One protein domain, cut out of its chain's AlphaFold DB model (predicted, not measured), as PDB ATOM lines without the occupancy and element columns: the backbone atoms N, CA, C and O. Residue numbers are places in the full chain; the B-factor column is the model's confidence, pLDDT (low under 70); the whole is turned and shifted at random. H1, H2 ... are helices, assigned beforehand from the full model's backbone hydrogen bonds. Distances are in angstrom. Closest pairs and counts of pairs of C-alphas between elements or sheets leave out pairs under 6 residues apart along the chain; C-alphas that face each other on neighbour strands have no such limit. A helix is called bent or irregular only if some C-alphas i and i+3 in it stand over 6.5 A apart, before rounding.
ATOM      1  N   GLU A 621       0.941  35.186 -18.016       61.06
ATOM      2  CA  GLU A 621       0.865  36.650 -17.885       61.06
ATOM      3  C   GLU A 621       2.243  37.307 -17.655       61.06
ATOM      4  O   GLU A 621       2.381  38.522 -17.786       61.06
ATOM      5  N   SER A 622       3.285  36.525 -17.331       69.44
ATOM      6  CA  SER A 622       4.658  37.019 -17.162       69.44
ATOM      7  C   SER A 622       5.732  35.969 -17.484       69.44
ATOM      8  O   SER A 622       5.492  34.759 -17.449       69.44
ATOM      9  N   ALA A 623       6.956  36.447 -17.739       67.19
ATOM     10  CA  ALA A 623       8.120  35.598 -18.003       67.19
ATOM     11  C   ALA A 623       8.519  34.724 -16.796       67.19
ATOM     12  O   ALA A 623       8.999  33.608 -16.981       67.19
ATOM     13  N   GLU A 624       8.282  35.192 -15.566       71.88
ATOM     14  CA  GLU A 624       8.526  34.417 -14.340       71.88
ATOM     15  C   GLU A 624       7.577  33.212 -14.245       71.88
ATOM     16  O   GLU A 624       7.998  32.104 -13.900       71.88
ATOM     17  N   VAL A 625       6.309  33.395 -14.636       73.62
ATOM     18  CA  VAL A 625       5.334  32.297 -14.710       73.62
ATOM     19  C   VAL A 625       5.764  31.288 -15.777       73.62
ATOM     20  O   VAL A 625       5.824  30.095 -15.477       73.62
ATOM     21  N   ALA A 626       6.156  31.742 -16.973       72.00
ATOM     22  CA  ALA A 626       6.669  30.872 -18.036       72.00
ATOM     23  C   ALA A 626       7.916  30.070 -17.601       72.00
ATOM     24  O   ALA A 626       7.975  28.857 -17.816       72.00
ATOM     25  N   LEU A 627       8.875  30.708 -16.918       76.19
ATOM     26  CA  LEU A 627      10.047  30.052 -16.322       76.19
ATOM     27  C   LEU A 627       9.653  28.957 -15.321       76.19
ATOM     28  O   LEU A 627      10.175  27.840 -15.387       76.19
ATOM     29  N   SER A 628       8.706  29.243 -14.421       78.94
ATOM     30  CA  SER A 628       8.228  28.259 -13.442       78.94
ATOM     31  C   SER A 628       7.504  27.078 -14.106       78.94
ATOM     32  O   SER A 628       7.745  25.927 -13.742       78.94
ATOM     33  N   GLN A 629       6.705  27.331 -15.151       79.56
ATOM     34  CA  GLN A 629       6.011  26.298 -15.923       79.56
ATOM     35  C   GLN A 629       6.987  25.404 -16.701       79.56
ATOM     36  O   GLN A 629       6.852  24.181 -16.653       79.56
ATOM     37  N   ILE A 630       8.000  25.972 -17.371       79.69
ATOM     38  CA  ILE A 630       9.036  25.184 -18.066       79.69
ATOM     39  C   ILE A 630       9.838  24.350 -17.053       79.69
ATOM     40  O   ILE A 630      10.116  23.178 -17.307       79.69
ATOM     41  N   THR A 631      10.150  24.911 -15.879       82.19
ATOM     42  CA  THR A 631      10.839  24.187 -14.796       82.19
ATOM     43  C   THR A 631      10.004  23.004 -14.295       82.19
ATOM     44  O   THR A 631      10.504  21.881 -14.251       82.19
ATOM     45  N   ALA A 632       8.714  23.211 -14.011       80.75
ATOM     46  CA  ALA A 632       7.799  22.146 -13.602       80.75
ATOM     47  C   ALA A 632       7.638  21.061 -14.686       80.75
ATOM     48  O   ALA A 632       7.641  19.868 -14.376       80.75
ATOM     49  N   CYS A 633       7.576  21.446 -15.966       83.31
ATOM     50  CA  CYS A 633       7.573  20.494 -17.079       83.31
ATOM     51  C   CYS A 633       8.865  19.661 -17.114       83.31
ATOM     52  O   CYS A 633       8.798  18.441 -17.262       83.31
ATOM     53  N   MET A 634      10.034  20.274 -16.900       82.38
ATOM     54  CA  MET A 634      11.294  19.535 -16.784       82.38
ATOM     55  C   MET A 634      11.331  18.589 -15.578       82.38
ATOM     56  O   MET A 634      11.870  17.493 -15.708       82.38
ATOM     57  N   GLU A 635      10.756  18.945 -14.427       82.50
ATOM     58  CA  GLU A 635      10.657  18.026 -13.282       82.50
ATOM     59  C   GLU A 635       9.756  16.819 -13.583       82.50
ATOM     60  O   GLU A 635      10.137  15.678 -13.312       82.50
ATOM     61  N   VAL A 636       8.599  17.042 -14.217       81.50
ATOM     62  CA  VAL A 636       7.695  15.973 -14.682       81.50
ATOM     63  C   VAL A 636       8.397  15.039 -15.675       81.50
ATOM     64  O   VAL A 636       8.256  13.818 -15.582       81.50
ATOM     65  N   LEU A 637       9.193  15.605 -16.585       79.25
ATOM     66  CA  LEU A 637       9.968  14.877 -17.590       79.25
ATOM     67  C   LEU A 637      11.240  14.199 -17.037       79.25
ATOM     68  O   LEU A 637      11.694  13.218 -17.624       79.25
ATOM     69  N   ARG A 638      11.801  14.666 -15.912       81.38
ATOM     70  CA  ARG A 638      12.880  13.985 -15.162       81.38
ATOM     71  C   ARG A 638      12.349  12.891 -14.224       81.38
ATOM     72  O   ARG A 638      13.097  11.987 -13.862       81.38
ATOM     73  N   GLY A 639      11.082  12.969 -13.815       75.94
ATOM     74  CA  GLY A 639      10.435  12.013 -12.914       75.94
ATOM     75  C   GLY A 639       9.838  10.778 -13.603       75.94
ATOM     76  O   GLY A 639       9.788  10.665 -14.827       75.94
ATOM     77  N   GLU A 640       9.300   9.854 -12.800       61.12
ATOM     78  CA  GLU A 640       8.664   8.607 -13.271       61.12
ATOM     79  C   GLU A 640       7.464   8.836 -14.214       61.12
ATOM     80  O   GLU A 640       7.122   7.957 -15.006       61.12
ATOM     81  N   GLN A 641       6.837  10.018 -14.156       59.22
ATOM     82  CA  GLN A 641       5.700  10.389 -15.007       59.22
ATOM     83  C   GLN A 641       6.086  10.582 -16.481       59.22
ATOM     84  O   GLN A 641       5.217  10.473 -17.341       59.22
ATOM     85  N   SER A 642       7.376  10.739 -16.793       61.59
ATOM     86  CA  SER A 642       7.911  10.680 -18.162       61.59
ATOM     87  C   SER A 642       7.545   9.390 -18.914       61.59
ATOM     88  O   SER A 642       7.488   9.385 -20.143       61.59
ATOM     89  N   ASN A 643       7.232   8.295 -18.213       65.19
ATOM     90  CA  ASN A 643       6.729   7.071 -18.841       65.19
ATOM     91  C   ASN A 643       5.330   7.265 -19.461       65.19
ATOM     92  O   ASN A 643       5.051   6.702 -20.524       65.19
ATOM     93  N   ASN A 644       4.473   8.083 -18.843       73.38
ATOM     94  CA  ASN A 644       3.103   8.339 -19.281       73.38
ATOM     95  C   ASN A 644       3.093   9.249 -20.523       73.38
ATOM     96  O   ASN A 644       3.472  10.416 -20.466       73.38
ATOM     97  N   GLU A 645       2.666   8.701 -21.662       72.12
ATOM     98  CA  GLU A 645       2.782   9.357 -22.967       72.12
ATOM     99  C   GLU A 645       1.975  10.654 -23.072       72.12
ATOM    100  O   GLU A 645       2.517  11.653 -23.537       72.12
ATOM    101  N   THR A 646       0.737  10.679 -22.571       76.31
ATOM    102  CA  THR A 646      -0.106  11.885 -22.592       76.31
ATOM    103  C   THR A 646       0.521  13.020 -21.783       76.31
ATOM    104  O   THR A 646       0.537  14.163 -22.233       76.31
ATOM    105  N   VAL A 647       1.087  12.702 -20.613       78.12
ATOM    106  CA  VAL A 647       1.732  13.681 -19.722       78.12
ATOM    107  C   VAL A 647       3.039  14.191 -20.331       78.12
ATOM    108  O   VAL A 647       3.273  15.396 -20.351       78.12
ATOM    109  N   ALA A 648       3.863  13.300 -20.892       77.88
ATOM    110  CA  ALA A 648       5.112  13.683 -21.547       77.88
ATOM    111  C   ALA A 648       4.874  14.554 -22.797       77.88
ATOM    112  O   ALA A 648       5.569  15.548 -22.988       77.88
ATOM    113  N   ILE A 649       3.880  14.221 -23.629       80.38
ATOM    114  CA  ILE A 649       3.523  15.020 -24.813       80.38
ATOM    115  C   ILE A 649       2.938  16.380 -24.407       80.38
ATOM    116  O   ILE A 649       3.290  17.384 -25.024       80.38
ATOM    117  N   ALA A 650       2.093  16.442 -23.371       80.44
ATOM    118  CA  ALA A 650       1.565  17.708 -22.861       80.44
ATOM    119  C   ALA A 650       2.683  18.620 -22.325       80.44
ATOM    120  O   ALA A 650       2.772  19.774 -22.734       80.44
ATOM    121  N   ALA A 651       3.584  18.090 -21.490       82.31
ATOM    122  CA  ALA A 651       4.720  18.841 -20.951       82.31
ATOM    123  C   ALA A 651       5.639  19.387 -22.060       82.31
ATOM    124  O   ALA A 651       6.014  20.556 -22.027       82.31
ATOM    125  N   LEU A 652       5.955  18.578 -23.081       84.00
ATOM    126  CA  LEU A 652       6.773  19.023 -24.217       84.00
ATOM    127  C   LEU A 652       6.075  20.106 -25.063       84.00
ATOM    128  O   LEU A 652       6.742  21.040 -25.506       84.00
ATOM    129  N   LYS A 653       4.749  20.034 -25.262       83.62
ATOM    130  CA  LYS A 653       3.988  21.094 -25.956       83.62
ATOM    131  C   LYS A 653       3.992  22.403 -25.169       83.62
ATOM    132  O   LYS A 653       4.375  23.422 -25.727       83.62
ATOM    133  N   ILE A 654       3.707  22.355 -23.866       81.81
ATOM    134  CA  ILE A 654       3.736  23.533 -22.980       81.81
ATOM    135  C   ILE A 654       5.137  24.171 -22.954       81.81
ATOM    136  O   ILE A 654       5.266  25.390 -23.043       81.81
ATOM    137  N   MET A 655       6.210  23.368 -22.912       81.56
ATOM    138  CA  MET A 655       7.584  23.878 -23.049       81.56
ATOM    139  C   MET A 655       7.826  24.557 -24.406       81.56
ATOM    140  O   MET A 655       8.459  25.611 -24.462       81.56
ATOM    141  N   THR A 656       7.319  23.979 -25.496       82.62
ATOM    142  CA  THR A 656       7.449  24.528 -26.859       82.62
ATOM    143  C   THR A 656       6.703  25.862 -26.994       82.62
ATOM    144  O   THR A 656       7.271  26.846 -27.453       82.62
ATOM    145  N   GLU A 657       5.457  25.934 -26.532       82.50
ATOM    146  CA  GLU A 657       4.620  27.137 -26.606       82.50
ATOM    147  C   GLU A 657       5.191  28.278 -25.740       82.50
ATOM    148  O   GLU A 657       5.335  29.408 -26.214       82.50
ATOM    149  N   ASN A 658       5.635  27.980 -24.513       76.44
ATOM    150  CA  ASN A 658       6.236  28.980 -23.624       76.44
ATOM    151  C   ASN A 658       7.609  29.484 -24.104       76.44
ATOM    152  O   ASN A 658       7.919  30.663 -23.917       76.44
ATOM    153  N   THR A 659       8.429  28.635 -24.737       74.62
ATOM    154  CA  THR A 659       9.726  29.066 -25.306       74.62
ATOM    155  C   THR A 659       9.554  29.991 -26.511       74.62
ATOM    156  O   THR A 659      10.329  30.935 -26.654       74.62
ATOM    157  N   VAL A 660       8.507  29.794 -27.320       71.06
ATOM    158  CA  VAL A 660       8.152  30.703 -28.425       71.06
ATOM    159  C   VAL A 660       7.645  32.058 -27.911       71.06
ATOM    160  O   VAL A 660       7.972  33.090 -28.495       71.06
ATOM    161  N   PHE A 661       6.869  32.086 -26.821       68.00
ATOM    162  CA  PHE A 661       6.220  33.316 -26.345       68.00
ATOM    163  C   PHE A 661       7.142  34.241 -25.518       68.00
ATOM    164  O   PHE A 661       6.969  35.457 -25.546       68.00
ATOM    165  N   PHE A 662       8.137  33.690 -24.807       63.69
ATOM    166  CA  PHE A 662       8.995  34.426 -23.855       63.69
ATOM    167  C   PHE A 662      10.505  34.358 -24.171       63.69
ATOM    168  O   PHE A 662      11.342  34.401 -23.269       63.69
ATOM    169  N   GLY A 663      10.873  34.261 -25.451       57.25
ATOM    170  CA  GLY A 663      12.227  33.949 -25.939       57.25
ATOM    171  C   GLY A 663      13.372  34.956 -25.694       57.25
ATOM    172  O   GLY A 663      14.279  35.025 -26.516       57.25
ATOM    173  N   LEU A 664      13.364  35.748 -24.613       53.34
ATOM    174  CA  LEU A 664      14.400  36.749 -24.286       53.34
ATOM    175  C   LEU A 664      14.746  36.795 -22.779       53.34
ATOM    176  O   LEU A 664      14.823  37.870 -22.186       53.34
ATOM    177  N   GLY A 665      14.944  35.637 -22.135       57.00
ATOM    178  CA  GLY A 665      15.301  35.608 -20.704       57.00
ATOM    179  C   GLY A 665      15.671  34.257 -20.079       57.00
ATOM    180  O   GLY A 665      15.692  34.158 -18.856       57.00
ATOM    181  N   LEU A 666      15.935  33.210 -20.869       67.19
ATOM    182  CA  LEU A 666      16.364  31.913 -20.330       67.19
ATOM    183  C   LEU A 666      17.893  31.855 -20.205       67.19
ATOM    184  O   LEU A 666      18.603  32.073 -21.183       67.19
ATOM    185  N   GLU A 667      18.390  31.492 -19.021       75.12
ATOM    186  CA  GLU A 667      19.810  31.189 -18.803       75.12
ATOM    187  C   GLU A 667      20.285  30.062 -19.730       75.12
ATOM    188  O   GLU A 667      19.632  29.023 -19.856       75.12
ATOM    189  N   LEU A 668      21.455  30.211 -20.355       72.31
ATOM    190  CA  LEU A 668      21.905  29.266 -21.386       72.31
ATOM    191  C   LEU A 668      22.153  27.854 -20.823       72.31
ATOM    192  O   LEU A 668      21.881  26.851 -21.489       72.31
ATOM    193  N   PHE A 669      22.557  27.766 -19.552       74.81
ATOM    194  CA  PHE A 669      22.617  26.512 -18.797       74.81
ATOM    195  C   PHE A 669      21.260  25.791 -18.744       74.81
ATOM    196  O   PHE A 669      21.215  24.575 -18.919       74.81
ATOM    197  N   PHE A 670      20.162  26.528 -18.553       78.31
ATOM    198  CA  PHE A 670      18.799  25.996 -18.483       78.31
ATOM    199  C   PHE A 670      18.318  25.502 -19.855       78.31
ATOM    200  O   PHE A 670      17.755  24.411 -19.948       78.31
ATOM    201  N   ILE A 671      18.620  26.240 -20.932       75.06
ATOM    202  CA  ILE A 671      18.328  25.810 -22.313       75.06
ATOM    203  C   ILE A 671      19.077  24.507 -22.641       75.06
ATOM    204  O   ILE A 671      18.488  23.569 -23.184       75.06
ATOM    205  N   ARG A 672      20.361  24.408 -22.265       76.19
ATOM    206  CA  ARG A 672      21.176  23.198 -22.461       76.19
ATOM    207  C   ARG A 672      20.623  21.998 -21.687       76.19
ATOM    208  O   ARG A 672      20.502  20.916 -22.258       76.19
ATOM    209  N   ASP A 673      20.248  22.187 -20.423       78.56
ATOM    210  CA  ASP A 673      19.644  21.144 -19.582       78.56
ATOM    211  C   ASP A 673      18.282  20.667 -20.124       78.56
ATOM    212  O   ASP A 673      17.985  19.469 -20.085       78.56
ATOM    213  N   ALA A 674      17.471  21.578 -20.674       80.25
ATOM    214  CA  ALA A 674      16.204  21.258 -21.332       80.25
ATOM    215  C   ALA A 674      16.413  20.471 -22.637       80.25
ATOM    216  O   ALA A 674      15.756  19.450 -22.860       80.25
ATOM    217  N   ALA A 675      17.369  20.889 -23.475       78.38
ATOM    218  CA  ALA A 675      17.710  20.193 -24.712       78.38
ATOM    219  C   ALA A 675      18.243  18.774 -24.436       78.38
ATOM    220  O   ALA A 675      17.767  17.810 -25.037       78.38
ATOM    221  N   LEU A 676      19.169  18.618 -23.480       77.38
ATOM    222  CA  LEU A 676      19.705  17.316 -23.059       77.38
ATOM    223  C   LEU A 676      18.613  16.369 -22.542       77.38
ATOM    224  O   LEU A 676      18.644  15.173 -22.843       77.38
ATOM    225  N   LEU A 677      17.634  16.890 -21.796       80.31
ATOM    226  CA  LEU A 677      16.478  16.122 -21.333       80.31
ATOM    227  C   LEU A 677      15.601  15.658 -22.505       80.31
ATOM    228  O   LEU A 677      15.265  14.477 -22.589       80.31
ATOM    229  N   CYS A 678      15.289  16.550 -23.448       78.88
ATOM    230  CA  CYS A 678      14.500  16.212 -24.634       78.88
ATOM    231  C   CYS A 678      15.208  15.180 -25.527       78.88
ATOM    232  O   CYS A 678      14.571  14.236 -25.994       78.88
ATOM    233  N   PHE A 679      16.531  15.268 -25.691       75.44
ATOM    234  CA  PHE A 679      17.312  14.238 -26.385       75.44
ATOM    235  C   PHE A 679      17.247  12.873 -25.684       75.44
ATOM    236  O   PHE A 679      17.016  11.861 -26.343       75.44
ATOM    237  N   LYS A 680      17.355  12.829 -24.349       76.94
ATOM    238  CA  LYS A 680      17.210  11.586 -23.563       76.94
ATOM    239  C   LYS A 680      15.785  10.999 -23.647       76.94
ATOM    240  O   LYS A 680      15.617   9.782 -23.582       76.94
ATOM    241  N   LEU A 681      14.760  11.826 -23.874       73.81
ATOM    242  CA  LEU A 681      13.381  11.385 -24.147       73.81
ATOM    243  C   LEU A 681      13.171  10.862 -25.579       73.81
ATOM    244  O   LEU A 681      12.358   9.960 -25.780       73.81
ATOM    245  N   ILE A 682      13.898  11.394 -26.566       73.69
ATOM    246  CA  ILE A 682      13.906  10.874 -27.945       73.69
ATOM    247  C   ILE A 682      14.572   9.495 -27.999       73.69
ATOM    248  O   ILE A 682      14.120   8.630 -28.748       73.69
ATOM    249  N   ASP A 683      15.624   9.291 -27.204       67.44
ATOM    250  CA  ASP A 683      16.421   8.064 -27.229       67.44
ATOM    251  C   ASP A 683      15.770   6.883 -26.491       67.44
ATOM    252  O   ASP A 683      15.948   5.726 -26.868       67.44
ATOM    253  N   SER A 684      14.975   7.164 -25.454       65.94
ATOM    254  CA  SER A 684      14.506   6.145 -24.508       65.94
ATOM    255  C   SER A 684      13.298   5.309 -24.955       65.94
ATOM    256  O   SER A 684      13.103   4.225 -24.399       65.94
ATOM    257  N   VAL A 685      12.466   5.742 -25.921       59.66
ATOM    258  CA  VAL A 685      11.236   4.992 -26.279       59.66
ATOM    259  C   VAL A 685      10.805   5.091 -27.754       59.66
ATOM    260  O   VAL A 685      10.851   6.145 -28.374       59.66
ATOM    261  N   ASN A 686      10.261   3.988 -28.289       55.69
ATOM    262  CA  ASN A 686       9.791   3.791 -29.678       55.69
ATOM    263  C   ASN A 686       8.607   4.678 -30.163       55.69
ATOM    264  O   ASN A 686       8.039   4.406 -31.226       55.69
ATOM    265  N   TYR A 687       8.174   5.696 -29.415       65.81
ATOM    266  CA  TYR A 687       6.925   6.420 -29.694       65.81
ATOM    267  C   TYR A 687       7.127   7.637 -30.606       65.81
ATOM    268  O   TYR A 687       7.513   8.718 -30.168       65.81
ATOM    269  N   ARG A 688       6.804   7.454 -31.894       68.06
ATOM    270  CA  ARG A 688       7.006   8.435 -32.978       68.06
ATOM    271  C   ARG A 688       6.407   9.819 -32.698       68.06
ATOM    272  O   ARG A 688       7.018  10.806 -33.084       68.06
ATOM    273  N   GLU A 689       5.238   9.906 -32.063       74.38
ATOM    274  CA  GLU A 689       4.618  11.203 -31.756       74.38
ATOM    275  C   GLU A 689       5.405  11.954 -30.676       74.38
ATOM    276  O   GLU A 689       5.809  13.094 -30.901       74.38
ATOM    277  N   ARG A 690       5.741  11.281 -29.569       74.88
ATOM    278  CA  ARG A 690       6.615  11.824 -28.520       74.88
ATOM    279  C   ARG A 690       7.970  12.277 -29.080       74.88
ATOM    280  O   ARG A 690       8.413  13.372 -28.753       74.88
ATOM    281  N   SER A 691       8.602  11.479 -29.950       75.38
ATOM    282  CA  SER A 691       9.869  11.860 -30.595       75.38
ATOM    283  C   SER A 691       9.734  13.103 -31.480       75.38
ATOM    284  O   SER A 691      10.639  13.930 -31.476       75.38
ATOM    285  N   ASN A 692       8.627  13.255 -32.219       79.19
ATOM    286  CA  ASN A 692       8.390  14.429 -33.064       79.19
ATOM    287  C   ASN A 692       8.224  15.708 -32.225       79.19
ATOM    288  O   ASN A 692       8.850  16.715 -32.530       79.19
ATOM    289  N   VAL A 693       7.416  15.661 -31.158       79.94
ATOM    290  CA  VAL A 693       7.172  16.824 -30.279       79.94
ATOM    291  C   VAL A 693       8.435  17.188 -29.484       79.94
ATOM    292  O   VAL A 693       8.716  18.362 -29.272       79.94
ATOM    293  N   ALA A 694       9.251  16.203 -29.096       80.00
ATOM    294  CA  ALA A 694      10.565  16.462 -28.506       80.00
ATOM    295  C   ALA A 694      11.563  17.060 -29.521       80.00
ATOM    296  O   ALA A 694      12.342  17.936 -29.151       80.00
ATOM    297  N   GLU A 695      11.531  16.638 -30.792       78.56
ATOM    298  CA  GLU A 695      12.298  17.279 -31.872       78.56
ATOM    299  C   GLU A 695      11.879  18.749 -32.064       78.56
ATOM    300  O   GLU A 695      12.743  19.619 -32.175       78.56
ATOM    301  N   GLU A 696      10.576  19.034 -32.064       81.25
ATOM    302  CA  GLU A 696      10.025  20.386 -32.200       81.25
ATOM    303  C   GLU A 696      10.419  21.283 -31.014       81.25
ATOM    304  O   GLU A 696      10.929  22.385 -31.219       81.25
ATOM    305  N   CYS A 697      10.310  20.773 -29.782       82.69
ATOM    306  CA  CYS A 697      10.745  21.468 -28.569       82.69
ATOM    307  C   CYS A 697      12.249  21.800 -28.595       82.69
ATOM    308  O   CYS A 697      12.641  22.926 -28.294       82.69
ATOM    309  N   VAL A 698      13.102  20.860 -29.025       81.12
ATOM    310  CA  VAL A 698      14.550  21.102 -29.181       81.12
ATOM    311  C   VAL A 698      14.845  22.149 -30.256       81.12
ATOM    312  O   VAL A 698      15.763  22.948 -30.073       81.12
ATOM    313  N   GLN A 699      14.088  22.185 -31.357       79.31
ATOM    314  CA  GLN A 699      14.258  23.218 -32.383       79.31
ATOM    315  C   GLN A 699      13.907  24.611 -31.848       79.31
ATOM    316  O   GLN A 699      14.700  25.530 -32.039       79.31
ATOM    317  N   GLN A 700      12.794  24.768 -31.116       81.31
ATOM    318  CA  GLN A 700      12.457  26.059 -30.495       81.31
ATOM    319  C   GLN A 700      13.483  26.469 -29.428       81.31
ATOM    320  O   GLN A 700      13.934  27.611 -29.426       81.31
ATOM    321  N   LEU A 701      13.938  25.532 -28.585       77.69
ATOM    322  CA  LEU A 701      15.013  25.783 -27.618       77.69
ATOM    323  C   LEU A 701      16.314  26.245 -28.299       77.69
ATOM    324  O   LEU A 701      16.961  27.159 -27.798       77.69
ATOM    325  N   LEU A 702      16.694  25.662 -29.444       75.12
ATOM    326  CA  LEU A 702      17.929  26.035 -30.147       75.12
ATOM    327  C   LEU A 702      17.862  27.435 -30.779       75.12
ATOM    328  O   LEU A 702      18.888  28.113 -30.836       75.12
ATOM    329  N   LEU A 703      16.678  27.898 -31.198       77.31
ATOM    330  CA  LEU A 703      16.475  29.267 -31.698       77.31
ATOM    331  C   LEU A 703      16.731  30.343 -30.626       77.31
ATOM    332  O   LEU A 703      17.006  31.487 -30.978       77.31
ATOM    333  N   LEU A 704      16.694  29.977 -29.339       75.88
ATOM    334  CA  LEU A 704      17.030  30.860 -28.215       75.88
ATOM    335  C   LEU A 704      18.534  30.871 -27.874       75.88
ATOM    336  O   LEU A 704      18.971  31.678 -27.057       75.88
ATOM    337  N   VAL A 705      19.338  29.983 -28.471       73.94
ATOM    338  CA  VAL A 705      20.785  29.882 -28.217       73.94
ATOM    339  C   VAL A 705      21.561  30.749 -29.217       73.94
ATOM    340  O   VAL A 705      21.377  30.577 -30.422       73.94
ATOM    341  N   PRO A 706      22.481  31.628 -28.776       71.44
ATOM    342  CA  PRO A 706      23.364  32.372 -29.673       71.44
ATOM    343  C   PRO A 706      24.203  31.456 -30.577       71.44
ATOM    344  O   PRO A 706      24.729  30.434 -30.133       71.44
ATOM    345  N   ALA A 707      24.402  31.847 -31.839       65.62
ATOM    346  CA  ALA A 707      25.137  31.055 -32.835       65.62
ATOM    347  C   ALA A 707      26.593  30.711 -32.433       65.62
ATOM    348  O   ALA A 707      27.158  29.731 -32.920       65.62
ATOM    349  N   SER A 708      27.198  31.475 -31.521       64.38
ATOM    350  CA  SER A 708      28.501  31.177 -30.909       64.38
ATOM    351  C   SER A 708      28.500  29.927 -30.020       64.38
ATOM    352  O   SER A 708      29.541  29.303 -29.844       64.38
ATOM    353  N   GLU A 709      27.348  29.551 -29.459       69.56
ATOM    354  CA  GLU A 709      27.218  28.494 -28.446       69.56
ATOM    355  C   GLU A 709      26.369  27.307 -28.921       69.56
ATOM    356  O   GLU A 709      26.517  26.200 -28.397       69.56
ATOM    357  N   GLN A 710      25.574  27.483 -29.986       71.06
ATOM    358  CA  GLN A 710      24.870  26.395 -30.684       71.06
ATOM    359  C   GLN A 710      25.815  25.242 -31.070       71.06
ATOM    360  O   GLN A 710      25.449  24.074 -30.917       71.06
ATOM    361  N   GLN A 711      27.052  25.543 -31.495       70.25
ATOM    362  CA  GLN A 711      28.053  24.507 -31.757       70.25
ATOM    363  C   GLN A 711      28.502  23.786 -30.478       70.25
ATOM    364  O   GLN A 711      28.588  22.563 -30.497       70.25
ATOM    365  N   SER A 712      28.758  24.488 -29.366       73.50
ATOM    366  CA  SER A 712      29.171  23.818 -28.120       73.50
ATOM    367  C   SER A 712      28.074  22.893 -27.603       73.50
ATOM    368  O   SER A 712      28.362  21.767 -27.209       73.50
ATOM    369  N   LEU A 713      26.810  23.324 -27.675       71.56
ATOM    370  CA  LEU A 713      25.659  22.501 -27.307       71.56
ATOM    371  C   LEU A 713      25.538  21.260 -28.211       71.56
ATOM    372  O   LEU A 713      25.316  20.161 -27.708       71.56
ATOM    373  N   LEU A 714      25.751  21.398 -29.524       69.88
ATOM    374  CA  LEU A 714      25.786  20.265 -30.457       69.88
ATOM    375  C   LEU A 714      26.978  19.324 -30.196       69.88
ATOM    376  O   LEU A 714      26.835  18.106 -30.288       69.88
ATOM    377  N   ASP A 715      28.144  19.867 -29.855       71.06
ATOM    378  CA  ASP A 715      29.350  19.099 -29.545       71.06
ATOM    379  C   ASP A 715      29.213  18.350 -28.212       71.06
ATOM    380  O   ASP A 715      29.659  17.210 -28.103       71.06
ATOM    381  N   ASP A 716      28.571  18.944 -27.208       69.62
ATOM    382  CA  ASP A 716      28.291  18.301 -25.922       69.62
ATOM    383  C   ASP A 716      27.216  17.211 -26.069       69.62
ATOM    384  O   ASP A 716      27.386  16.114 -25.536       69.62
ATOM    385  N   LEU A 717      26.202  17.425 -26.919       66.00
ATOM    386  CA  LEU A 717      25.266  16.376 -27.351       66.00
ATOM    387  C   LEU A 717      25.946  15.207 -28.086       66.00
ATOM    388  O   LEU A 717      25.416  14.098 -28.068       66.00
ATOM    389  N   VAL A 718      27.108  15.415 -28.719       65.25
ATOM    390  CA  VAL A 718      27.934  14.326 -29.282       65.25
ATOM    391  C   VAL A 718      28.777  13.635 -28.200       65.25
ATOM    392  O   VAL A 718      28.952  12.420 -28.262       65.25
ATOM    393  N   LYS A 719      29.310  14.377 -27.219       64.75
ATOM    394  CA  LYS A 719      30.210  13.846 -26.171       64.75
ATOM    395  C   LYS A 719      29.483  13.069 -25.071       64.75
ATOM    396  O   LYS A 719      30.010  12.069 -24.594       64.75
ATOM    397  N   GLU A 720      28.317  13.542 -24.630       58.78
ATOM    398  CA  GLU A 720      27.612  12.988 -23.462       58.78
ATOM    399  C   GLU A 720      26.869  11.674 -23.778       58.78
ATOM    400  O   GLU A 720      26.521  10.913 -22.875       58.78
ATOM    401  N   GLN A 721      26.648  11.375 -25.062       54.53
ATOM    402  CA  GLN A 721      25.877  10.218 -25.518       54.53
ATOM    403  C   GLN A 721      26.790   9.023 -25.832       54.53
ATOM    404  O   GLN A 721      27.373   8.923 -26.914       54.53
ATOM    405  N   GLN A 722      26.895   8.073 -24.896       51.53
ATOM    406  CA  GLN A 722      27.544   6.790 -25.181       51.53
ATOM    407  C   GLN A 722      26.652   5.930 -26.101       51.53
ATOM    408  O   GLN A 722      25.444   5.856 -25.880       51.53
ATOM    409  N   PRO A 723      27.209   5.272 -27.135       53.16
ATOM    410  CA  PRO A 723      26.417   4.505 -28.096       53.16
ATOM    411  C   PRO A 723      25.779   3.248 -27.470       53.16
ATOM    412  O   PRO A 723      26.375   2.651 -26.570       53.16
ATOM    413  N   PRO A 724      24.631   2.771 -27.994       54.56
ATOM    414  CA  PRO A 724      24.048   3.134 -29.290       54.56
ATOM    415  C   PRO A 724      22.880   4.132 -29.203       54.56
ATOM    416  O   PRO A 724      21.809   3.783 -28.717       54.56
ATOM    417  N   LEU A 725      23.050   5.322 -29.796       65.75
ATOM    418  CA  LEU A 725      21.953   6.276 -29.996       65.75
ATOM    419  C   LEU A 725      20.873   5.700 -30.927       65.75
ATOM    420  O   LEU A 725      21.157   5.002 -31.909       65.75
ATOM    421  N   SER A 726      19.631   6.093 -30.671       69.12
ATOM    422  CA  SER A 726      18.487   5.912 -31.556       69.12
ATOM    423  C   SER A 726      18.674   6.612 -32.909       69.12
ATOM    424  O   SER A 726      19.328   7.651 -33.052       69.12
ATOM    425  N   THR A 727      18.014   6.081 -33.941       71.50
ATOM    426  CA  THR A 727      17.988   6.707 -35.274       71.50
ATOM    427  C   THR A 727      17.326   8.085 -35.268       71.50
ATOM    428  O   THR A 727      17.663   8.915 -36.110       71.50
ATOM    429  N   SER A 728      16.406   8.331 -34.330       68.94
ATOM    430  CA  SER A 728      15.712   9.607 -34.150       68.94
ATOM    431  C   SER A 728      16.646  10.688 -33.599       68.94
ATOM    432  O   SER A 728      16.703  11.772 -34.177       68.94
ATOM    433  N   ALA A 729      17.434  10.385 -32.559       70.44
ATOM    434  CA  ALA A 729      18.418  11.319 -32.012       70.44
ATOM    435  C   ALA A 729      19.467  11.707 -33.070       70.44
ATOM    436  O   ALA A 729      19.695  12.890 -33.313       70.44
ATOM    437  N   VAL A 730      20.019  10.720 -33.790       74.69
ATOM    438  CA  VAL A 730      20.977  10.951 -34.888       74.69
ATOM    439  C   VAL A 730      20.383  11.826 -36.002       74.69
ATOM    440  O   VAL A 730      21.060  12.719 -36.514       74.69
ATOM    441  N   LEU A 731      19.119  11.602 -36.382       73.44
ATOM    442  CA  LEU A 731      18.429  12.434 -37.375       73.44
ATOM    443  C   LEU A 731      18.237  13.875 -36.898       73.44
ATOM    444  O   LEU A 731      18.422  14.789 -37.699       73.44
ATOM    445  N   LEU A 732      17.888  14.084 -35.626       73.94
ATOM    446  CA  LEU A 732      17.735  15.421 -35.063       73.94
ATOM    447  C   LEU A 732      19.070  16.172 -35.056       73.94
ATOM    448  O   LEU A 732      19.137  17.276 -35.583       73.94
ATOM    449  N   MET A 733      20.153  15.555 -34.574       74.00
ATOM    450  CA  MET A 733      21.488  16.176 -34.564       74.00
ATOM    451  C   MET A 733      21.929  16.629 -35.965       74.00
ATOM    452  O   MET A 733      22.446  17.732 -36.120       74.00
ATOM    453  N   LEU A 734      21.668  15.822 -37.001       75.44
ATOM    454  CA  LEU A 734      21.952  16.186 -38.394       75.44
ATOM    455  C   LEU A 734      21.108  17.373 -38.892       75.44
ATOM    456  O   LEU A 734      21.643  18.237 -39.588       75.44
ATOM    457  N   LYS A 735      19.821  17.446 -38.518       76.56
ATOM    458  CA  LYS A 735      18.927  18.572 -38.854       76.56
ATOM    459  C   LYS A 735      19.362  19.872 -38.177       76.56
ATOM    460  O   LYS A 735      19.513  20.872 -38.870       76.56
ATOM    461  N   LEU A 736      19.624  19.845 -36.867       73.38
ATOM    462  CA  LEU A 736      20.094  21.015 -36.114       73.38
ATOM    463  C   LEU A 736      21.436  21.519 -36.670       73.38
ATOM    464  O   LEU A 736      21.622  22.712 -36.880       73.38
ATOM    465  N   GLN A 737      22.348  20.600 -37.005       76.50
ATOM    466  CA  GLN A 737      23.614  20.927 -37.659       76.50
ATOM    467  C   GLN A 737      23.423  21.535 -39.060       76.50
ATOM    468  O   GLN A 737      24.224  22.365 -39.476       76.50
ATOM    469  N   ALA A 738      22.390  21.133 -39.809       76.44
ATOM    470  CA  ALA A 738      22.073  21.741 -41.101       76.44
ATOM    471  C   ALA A 738      21.521  23.164 -40.922       76.44
ATOM    472  O   ALA A 738      22.023  24.079 -41.567       76.44
ATOM    473  N   GLN A 739      20.570  23.350 -39.999       75.44
ATOM    474  CA  GLN A 739      19.999  24.656 -39.643       75.44
ATOM    475  C   GLN A 739      21.076  25.645 -39.173       75.44
ATOM    476  O   GLN A 739      21.092  26.789 -39.624       75.44
ATOM    477  N   TYR A 740      22.015  25.192 -38.334       75.12
ATOM    478  CA  TYR A 740      23.151  25.999 -37.891       75.12
ATOM    479  C   TYR A 740      24.009  26.477 -39.068       75.12
ATOM    480  O   TYR A 740      24.258  27.671 -39.217       75.12
TER     481      TYR A 740
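What this domain is: This is residues 621 to 740 of the 836 residues of the protein "TOG domain-containing protein" of Capsaspora owczarzaki (strain ATCC 30864) (UniProt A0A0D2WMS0). Six helices run side by side, up and down, as a flat slab of two rows, H1, H4 and H6 in one and H3, H5 and H7 in the other, and each long helix lies in the other row from the one before it. H4 and H5 are in the middle, H6 is more loosely held at one edge, and short H2 makes the turn from H1 to H3. The printed part has 120 residues with seven named helices, H1 to H7 in order, and no named strand: all helix. It is compact, with a radius of gyration of the C-alphas of 13.5 A and spans of 41 by 36 by 19 A.

How they stand to each other: H1, residues 623 to 638, and H3, residues 645 to 661, touch, closest at the C-alphas of Cys 633 and Ala 651, 5.1 A, and run opposite ways at a shallow tilt of 27 degrees. H4, residues 668 to 684, and H5, residues 688 to 703, form a hairpin, closest at the C-alphas of Ile 682 and Ser 691, 4.9 A. H3 touches H5, closest at the C-alphas of Thr 656 and Cys 697, 4.8 A. H6, residues 707 to 719, and H7, residues 727 to 740, form a hairpin, closest at the C-alphas of Leu 714 and Met 733, 7.2 A. H4 and H6 are close but not clearly touching. Every O i to N i+4 pair is within hydrogen-bond range in H1, H3, H4, H5 and H7, and 7 of 9 in H6.

Where its parts are: H1 starts at C-alpha 623 (8.120, 35.598, -18.003); H7 ends at C-alpha 740 (23.151, 25.999, -37.891). H1 is 22.3 A long, H3 24.4 A, H4 24.5 A, H5 22.9 A, H6 19.1 A and H7 20.1 A; H2, residues 640 to 643, is 6.1 A. H6 is only just irregular, with C-alphas 708 and 711 6.7 A apart.

The domain as a whole: The C-alphas farthest apart, of Glu 621 and Pro 724, are 42.3 A apart. The printed part has no cut and no long link. Mean pLDDT of the printed part is 73.0; it is under 70 in 35 residues, among them 716 to 726.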